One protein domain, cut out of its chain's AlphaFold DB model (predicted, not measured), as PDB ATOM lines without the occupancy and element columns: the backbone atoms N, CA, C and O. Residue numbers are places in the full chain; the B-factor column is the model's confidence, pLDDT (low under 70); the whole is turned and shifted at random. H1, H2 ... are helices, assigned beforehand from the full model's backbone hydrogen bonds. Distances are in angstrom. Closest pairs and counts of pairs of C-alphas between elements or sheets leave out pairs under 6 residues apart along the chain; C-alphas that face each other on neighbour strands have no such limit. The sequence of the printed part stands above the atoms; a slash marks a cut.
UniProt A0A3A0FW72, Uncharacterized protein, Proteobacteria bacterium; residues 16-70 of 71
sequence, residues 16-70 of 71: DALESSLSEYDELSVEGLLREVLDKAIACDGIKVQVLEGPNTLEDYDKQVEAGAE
ATOM      1  N   ASP A  16     342.939 320.516 258.212       89.94
ATOM      2  CA  ASP A  16     344.294 320.196 258.688       89.94
ATOM      3  C   ASP A  16     344.879 321.279 259.614       89.94
ATOM      4  O   ASP A  16     345.535 320.990 260.613       89.94
ATOM      5  N   ALA A  17     344.632 322.555 259.296       86.62
ATOM      6  CA  ALA A  17     345.113 323.661 260.124       86.62
ATOM      7  C   ALA A  17     344.325 323.776 261.434       86.62
ATOM      8  O   ALA A  17     344.900 324.140 262.461       86.62
ATOM      9  N   LEU A  18     343.021 323.486 261.395       87.88
ATOM     10  CA  LEU A  18     342.169 323.488 262.578       87.88
ATOM     11  C   LEU A  18     342.573 322.359 263.530       87.88
ATOM     12  O   LEU A  18     342.855 322.626 264.692       87.88
ATOM     13  N   GLU A  19     342.684 321.136 263.018       87.00
ATOM     14  CA  GLU A  19     343.130 319.958 263.765       87.00
ATOM     15  C   GLU A  19     344.515 320.184 264.386       87.00
ATOM     16  O   GLU A  19     344.699 319.991 265.589       87.00
ATOM     17  N   SER A  20     345.476 320.692 263.606       88.12
ATOM     18  CA  SER A  20     346.816 321.012 264.115       88.12
ATOM     19  C   SER A  20     346.782 322.059 265.229       88.12
ATOM     20  O   SER A  20     347.552 321.958 266.176       88.12
ATOM     21  N   SER A  21     345.911 323.067 265.127       85.19
ATOM     22  CA  SER A  21     345.827 324.127 266.139       85.19
ATOM     23  C   SER A  21     345.173 323.632 267.431       85.19
ATOM     24  O   SER A  21     345.611 324.001 268.516       85.19
ATOM     25  N   LEU A  22     344.129 322.806 267.321       87.19
ATOM     26  CA  LEU A  22     343.409 322.259 268.475       87.19
ATOM     27  C   LEU A  22     344.205 321.158 269.188       87.19
ATOM     28  O   LEU A  22     344.121 321.037 270.401       87.19
ATOM     29  N   SER A  23     345.010 320.387 268.457       86.44
ATOM     30  CA  SER A  23     345.864 319.338 269.035       86.44
ATOM     31  C   SER A  23     347.140 319.871 269.696       86.44
ATOM     32  O   SER A  23     347.682 319.223 270.589       86.44
ATOM     33  N   GLU A  24     347.630 321.048 269.293       84.75
ATOM     34  CA  GLU A  24     348.799 321.686 269.918       84.75
ATOM     35  C   GLU A  24     348.488 322.205 271.334       84.75
ATOM     36  O   GLU A  24     349.369 322.238 272.196       84.75
ATOM     37  N   TYR A  25     347.233 322.580 271.589       76.06
ATOM     38  CA  TYR A  25     346.791 323.171 272.847       76.06
ATOM     39  C   TYR A  25     345.567 322.424 273.383       76.06
ATOM     40  O   TYR A  25     344.442 322.726 273.004       76.06
ATOM     41  N   ASP A  26     345.801 321.511 274.327       67.00
ATOM     42  CA  ASP A  26     344.824 320.564 274.909       67.00
ATOM     43  C   ASP A  26     343.531 321.213 275.471       67.00
ATOM     44  O   ASP A  26     342.513 320.554 275.639       67.00
ATOM     45  N   GLU A  27     343.537 322.525 275.745       78.94
ATOM     46  CA  GLU A  27     342.379 323.287 276.252       78.94
ATOM     47  C   GLU A  27     341.868 324.374 275.277       78.94
ATOM     48  O   GLU A  27     341.061 325.231 275.652       78.94
ATOM     49  N   LEU A  28     342.349 324.401 274.030       86.38
ATOM     50  CA  LEU A  28     341.963 325.422 273.059       86.38
ATOM     51  C   LEU A  28     340.626 325.080 272.392       86.38
ATOM     52  O   LEU A  28     340.441 324.004 271.837       86.38
ATOM     53  N   SER A  29     339.710 326.049 272.380       88.75
ATOM     54  CA  SER A  29     338.474 325.999 271.595       88.75
ATOM     55  C   SER A  29     338.515 326.969 270.415       88.75
ATOM     56  O   SER A  29     339.251 327.965 270.428       88.75
ATOM     57  N   VAL A  30     337.671 326.732 269.409       86.44
ATOM     58  CA  VAL A  30     337.506 327.644 268.264       86.44
ATOM     59  C   VAL A  30     337.014 329.018 268.723       86.44
ATOM     60  O   VAL A  30     337.513 330.042 268.254       86.44
ATOM     61  N   GLU A  31     336.092 329.069 269.688       88.88
ATOM     62  CA  GLU A  31     335.667 330.324 270.324       88.88
ATOM     63  C   GLU A  31     336.834 331.077 270.966       88.88
ATOM     64  O   GLU A  31     336.954 332.293 270.786       88.88
ATOM     65  N   GLY A  32     337.701 330.365 271.692       87.06
ATOM     66  CA  GLY A  32     338.889 330.929 272.327       87.06
ATOM     67  C   GLY A  32     339.863 331.497 271.298       87.06
ATOM     68  O   GLY A  32     340.257 332.659 271.405       87.06
ATOM     69  N   LEU A  33     340.172 330.723 270.254       86.31
ATOM     70  CA  LEU A  33     341.034 331.143 269.148       86.31
ATOM     71  C   LEU A  33     340.506 332.415 268.471       86.31
ATOM     72  O   LEU A  33     341.236 333.395 268.313       86.31
ATOM     73  N   LEU A  34     339.225 332.424 268.094       86.00
ATOM     74  CA  LEU A  34     338.599 333.568 267.433       86.00
ATOM     75  C   LEU A  34     338.544 334.797 268.342       86.00
ATOM     76  O   LEU A  34     338.748 335.914 267.864       86.00
ATOM     77  N   ARG A  35     338.311 334.613 269.647       85.94
ATOM     78  CA  ARG A  35     338.354 335.710 270.618       85.94
ATOM     79  C   ARG A  35     339.733 336.359 270.636       85.94
ATOM     80  O   ARG A  35     339.805 337.574 270.506       85.94
ATOM     81  N   GLU A  36     340.799 335.567 270.737       84.50
ATOM     82  CA  GLU A  36     342.178 336.073 270.759       84.50
ATOM     83  C   GLU A  36     342.559 336.790 269.458       84.50
ATOM     84  O   GLU A  36     343.213 337.834 269.487       84.50
ATOM     85  N   VAL A  37     342.141 336.259 268.304       83.38
ATOM     86  CA  VAL A  37     342.386 336.898 267.002       83.38
ATOM     87  C   VAL A  37     341.666 338.244 266.911       83.38
ATOM     88  O   VAL A  37     342.274 339.236 266.505       83.38
ATOM     89  N   LEU A  38     340.388 338.300 267.292       81.19
ATOM     90  CA  LEU A  38     339.587 339.523 267.209       81.19
ATOM     91  C   LEU A  38     340.035 340.581 268.224       81.19
ATOM     92  O   LEU A  38     340.063 341.766 267.883       81.19
ATOM     93  N   ASP A  39     340.419 340.158 269.430       79.62
ATOM     94  CA  ASP A  39     340.958 341.028 270.478       79.62
ATOM     95  C   ASP A  39     342.231 341.730 269.979       79.62
ATOM     96  O   ASP A  39     342.306 342.961 269.955       79.62
ATOM     97  N   LYS A  40     343.171 340.955 269.417       79.56
ATOM     98  CA  LYS A  40     344.421 341.480 268.844       79.56
ATOM     99  C   LYS A  40     344.214 342.343 267.598       79.56
ATOM    100  O   LYS A  40     344.952 343.305 267.404       79.56
ATOM    101  N   ALA A  41     343.266 341.993 266.727       78.44
ATOM    102  CA  ALA A  41     343.109 342.647 265.427       78.44
ATOM    103  C   ALA A  41     342.310 343.958 265.479       78.44
ATOM    104  O   ALA A  41     342.582 344.863 264.691       78.44
ATOM    105  N   ILE A  42     341.313 344.060 266.365       71.00
ATOM    106  CA  ILE A  42     340.348 345.176 266.365       71.00
ATOM    107  C   ILE A  42     340.519 346.078 267.603       71.00
ATOM    108  O   ILE A  42     339.896 347.134 267.673       71.00
ATOM    109  N   ALA A  43     341.397 345.719 268.555       67.00
ATOM    110  CA  ALA A  43     341.555 346.427 269.833       67.00
ATOM    111  C   ALA A  43     340.199 346.656 270.533       67.00
ATOM    112  O   ALA A  43     339.936 347.706 271.123       67.00
ATOM    113  N   CYS A  44     339.296 345.682 270.399       66.19
ATOM    114  CA  CYS A  44     338.016 345.686 271.084       66.19
ATOM    115  C   CYS A  44     338.175 344.922 272.393       66.19
ATOM    116  O   CYS A  44     338.289 343.705 272.371       66.19
ATOM    117  N   ASP A  45     338.111 345.617 273.524       68.94
ATOM    118  CA  ASP A  45     338.063 344.960 274.828       68.94
ATOM    119  C   ASP A  45     336.703 344.265 275.046       68.94
ATOM    120  O   ASP A  45     335.639 344.787 274.695       68.94
ATOM    121  N   GLY A  46     336.714 343.093 275.689       71.19
ATOM    122  CA  GLY A  46     335.488 342.425 276.151       71.19
ATOM    123  C   GLY A  46     334.688 341.700 275.062       71.19
ATOM    124  O   GLY A  46     333.462 341.576 275.175       71.19
ATOM    125  N   ILE A  47     335.364 341.205 274.023       76.44
ATOM    126  CA  ILE A  47     334.750 340.404 272.959       76.44
ATOM    127  C   ILE A  47     334.161 339.115 273.537       76.44
ATOM    128  O   ILE A  47     334.811 338.378 274.281       76.44
ATOM    129  N   LYS A  48     332.916 338.831 273.147       78.00
ATOM    130  CA  LYS A  48     332.265 337.538 273.352       78.00
ATOM    131  C   LYS A  48     332.128 336.859 272.002       78.00
ATOM    132  O   LYS A  48     331.454 337.395 271.124       78.00
ATOM    133  N   VAL A  49     332.757 335.704 271.859       82.81
ATOM    134  CA  VAL A  49     332.607 334.844 270.685       82.81
ATOM    135  C   VAL A  49     331.737 333.661 271.076       82.81
ATOM    136  O   VAL A  49     331.832 333.178 272.200       82.81
ATOM    137  N   GLN A  50     330.869 333.249 270.157       85.38
ATOM    138  CA  GLN A  50     330.068 332.045 270.285       85.38
ATOM    139  C   GLN A  50     330.072 331.310 268.940       85.38
ATOM    140  O   GLN A  50     329.770 331.928 267.916       85.38
ATOM    141  N   VAL A  51     330.386 330.016 268.936       84.19
ATOM    142  CA  VAL A  51     330.210 329.144 267.768       84.19
ATOM    143  C   VAL A  51     328.736 328.756 267.705       84.19
ATOM    144  O   VAL A  51     328.176 328.210 268.652       84.19
ATOM    145  N   LEU A  52     328.079 329.108 266.600       86.50
ATOM    146  CA  LEU A  52     326.660 328.803 266.387       86.50
ATOM    147  C   LEU A  52     326.467 327.494 265.614       86.50
ATOM    148  O   LEU A  52     325.492 326.788 265.853       86.50
ATOM    149  N   GLU A  53     327.393 327.180 264.706       84.06
ATOM    150  CA  GLU A  53     327.384 326.003 263.835       84.06
ATOM    151  C   GLU A  53     328.835 325.546 263.583       84.06
ATOM    152  O   GLU A  53     329.729 326.388 263.468       84.06
ATOM    153  N   GLY A  54     329.064 324.231 263.476       86.12
ATOM    154  CA  GLY A  54     330.400 323.634 263.314       86.12
ATOM    155  C   GLY A  54     331.037 323.148 264.629       86.12
ATOM    156  O   GLY A  54     330.412 323.257 265.685       86.12
ATOM    157  N   PRO A  55     332.246 322.557 264.574       89.75
ATOM    158  CA  PRO A  55     332.924 322.011 265.748       89.75
ATOM    159  C   PRO A  55     333.597 323.117 266.570       89.75
ATOM    160  O   PRO A  55     334.196 324.033 266.003       89.75
ATOM    161  N   ASN A  56     333.510 323.040 267.903       91.38
ATOM    162  CA  ASN A  56     334.175 323.997 268.798       91.38
ATOM    163  C   ASN A  56     335.431 323.419 269.469       91.38
ATOM    164  O   ASN A  56     336.312 324.182 269.865       91.38
ATOM    165  N   THR A  57     335.522 322.094 269.583       90.12
ATOM    166  CA  THR A  57     336.680 321.374 270.133       90.12
ATOM    167  C   THR A  57     337.195 320.324 269.148       90.12
ATOM    168  O   THR A  57     336.563 320.069 268.116       90.12
ATOM    169  N   LEU A  58     338.341 319.712 269.463       89.00
ATOM    170  CA  LEU A  58     338.906 318.628 268.657       89.00
ATOM    171  C   LEU A  58     337.966 317.414 268.628       89.00
ATOM    172  O   LEU A  58     337.692 316.874 267.565       89.00
ATOM    173  N   GLU A  59     337.359 317.062 269.760       89.75
ATOM    174  CA  GLU A  59     336.424 315.937 269.847       89.75
ATOM    175  C   GLU A  59     335.141 316.172 269.044       89.75
ATOM    176  O   GLU A  59     334.524 315.221 268.559       89.75
ATOM    177  N   ASP A  60     334.690 317.424 268.929       88.50
ATOM    178  CA  ASP A  60     333.558 317.769 268.068       88.50
ATOM    179  C   ASP A  60     333.926 317.643 266.586       88.50
ATOM    180  O   ASP A  60     333.097 317.207 265.782       88.50
ATOM    181  N   TYR A  61     335.160 318.018 266.230       88.69
ATOM    182  CA  TYR A  61     335.691 317.877 264.876       88.69
ATOM    183  C   TYR A  61     335.818 316.399 264.490       88.69
ATOM    184  O   TYR A  61     335.262 315.996 263.467       88.69
ATOM    185  N   ASP A  62     336.432 315.579 265.345       88.88
ATOM    186  CA  ASP A  62     336.613 314.143 265.112       88.88
ATOM    187  C   ASP A  62     335.271 313.440 264.869       88.88
ATOM    188  O   ASP A  62     335.104 312.734 263.873       88.88
ATOM    189  N   LYS A  63     334.253 313.720 265.699       88.94
ATOM    190  CA  LYS A  63     332.893 313.178 265.516       88.94
ATOM    191  C   LYS A  63     332.263 313.569 264.181       88.94
ATOM    192  O   LYS A  63     331.505 312.784 263.614       88.94
ATOM    193  N   GLN A  64     332.509 314.786 263.694       86.12
ATOM    194  CA  GLN A  64     331.985 315.226 262.398       86.12
ATOM    195  C   GLN A  64     332.688 314.535 261.232       86.12
ATOM    196  O   GLN A  64     332.019 314.170 260.264       86.12
ATOM    197  N   VAL A  65     334.005 314.338 261.320       85.88
ATOM    198  CA  VAL A  65     334.777 313.611 260.303       85.88
ATOM    199  C   VAL A  65     334.338 312.146 260.248       85.88
ATOM    200  O   VAL A  65     334.073 311.638 259.159       85.88
ATOM    201  N   GLU A  66     334.172 311.495 261.403       82.94
ATOM    202  CA  GLU A  66     333.639 310.129 261.490       82.94
ATOM    203  C   GLU A  66     332.221 310.034 260.904       82.94
ATOM    204  O   GLU A  66     331.964 309.184 260.053       82.94
ATOM    205  N   ALA A  67     331.317 310.947 261.277       76.06
ATOM    206  CA  ALA A  67     329.944 310.965 260.761       76.06
ATOM    207  C   ALA A  67     329.859 311.252 259.250       76.06
ATOM    208  O   ALA A  67     328.932 310.792 258.585       76.06
ATOM    209  N   GLY A  68     330.807 312.015 258.696       67.25
ATOM    210  CA  GLY A  68     330.893 312.307 257.263       67.25
ATOM    211  C   GLY A  68     331.479 311.167 256.423       67.25
ATOM    212  O   GLY A  68     331.260 311.142 255.215       67.25
ATOM    213  N   ALA A  69     332.198 310.223 257.039       59.22
ATOM    214  CA  ALA A  69     332.796 309.072 256.359       59.22
ATOM    215  C   ALA A  69     331.812 307.903 256.136       59.22
ATOM    216  O   ALA A  69     332.103 307.006 255.346       59.22
ATOM    217  N   GLU A  70     330.653 307.911 256.805       51.16
ATOM    218  CA  GLU A  70     329.597 306.889 256.678       51.16
ATOM    219  C   GLU A  70     328.487 307.246 255.658       51.16
ATOM    220  O   GLU A  70     327.522 306.489 255.516       51.16
TER     221      GLU A  70
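Overview. This is residues 16 to 70 of the 71 residues of an uncharacterized protein of Proteobacteria bacterium (UniProt A0A3A0FW72). This is a loose, elongated chain of three helices, with H2 reaching toward one end of the long axis, H3 toward the other, and the short helix H1 set to one side between them. H1 packs on the first residues of H3, 58 to 61, while the long link of residues 43 to 57 folds back past H2 to reach H3, and residues 65 to 70 stick out at the far end. The printed part has 55 residues with three named helices, in the order H1, H2, H3, and no named strand; the class is all helix. The whole is loose, with a radius of gyration of the C-alphas of 12.8 A, and the C-alphas span 43 by 23 by 16 A along their three main axes.

Arrangement. The longest helix is H2, residues 30 to 42, and it touches no helix. It is close to H1, residues 16 to 24, but not clearly touching it: the closest C-alphas, those of Leu 22 and Val 30, are 8.0 A apart. The lines of H1 and H2 are about perpendicular, at 81 degrees, and their centres are 15.9 A apart. H1 touches H3, residues 58 to 69, and H3 does so with residues 58 to 61 alone. The closest C-alphas of H1 and H3 are those of Leu 22 and Leu 58, 5.8 A apart. H1 and H3 run opposite ways at a steep tilt of 36 degrees, only just past shallow. H2 and H3 are apart. In H1, H2 and H3 every backbone O i to N i+4 pair is within hydrogen-bond range.

Along the chain. H2 has 13 residues, Val 30 to Ile 42, and is 17.9 A long from first to last C-alpha; C-alpha 30 is at (337.506, 327.644, 268.264) and C-alpha 42 at (340.348, 345.176, 266.365). H1 has 9 residues, Asp 16 to Glu 24, and is 12.2 A long, beginning with C-alpha 16 at (344.294, 320.196, 258.688). H3 has 12 residues, Leu 58 to Ala 69, and is 16.7 A long, ending with C-alpha 69 at (332.796, 309.072, 256.359).

Size, cuts and confidence. The two C-alphas farthest apart are those of Ala 43 and Glu 70, at 43.4 A, and the first and last printed C-alphas, of Asp 16 and Glu 70, are 19.9 A apart. The printed part has no cut. The link from H1 to H2, 5 residues, is tight, and the link from H2 to H3, 15 residues, is long. Residues 65 to 70, of which 65 to 69 belong to H3, stand free. The mean pLDDT of the printed part is 82.0, and it is under 70 at residue 26, residues 43 to 45 and residues 68 to 70 of this model.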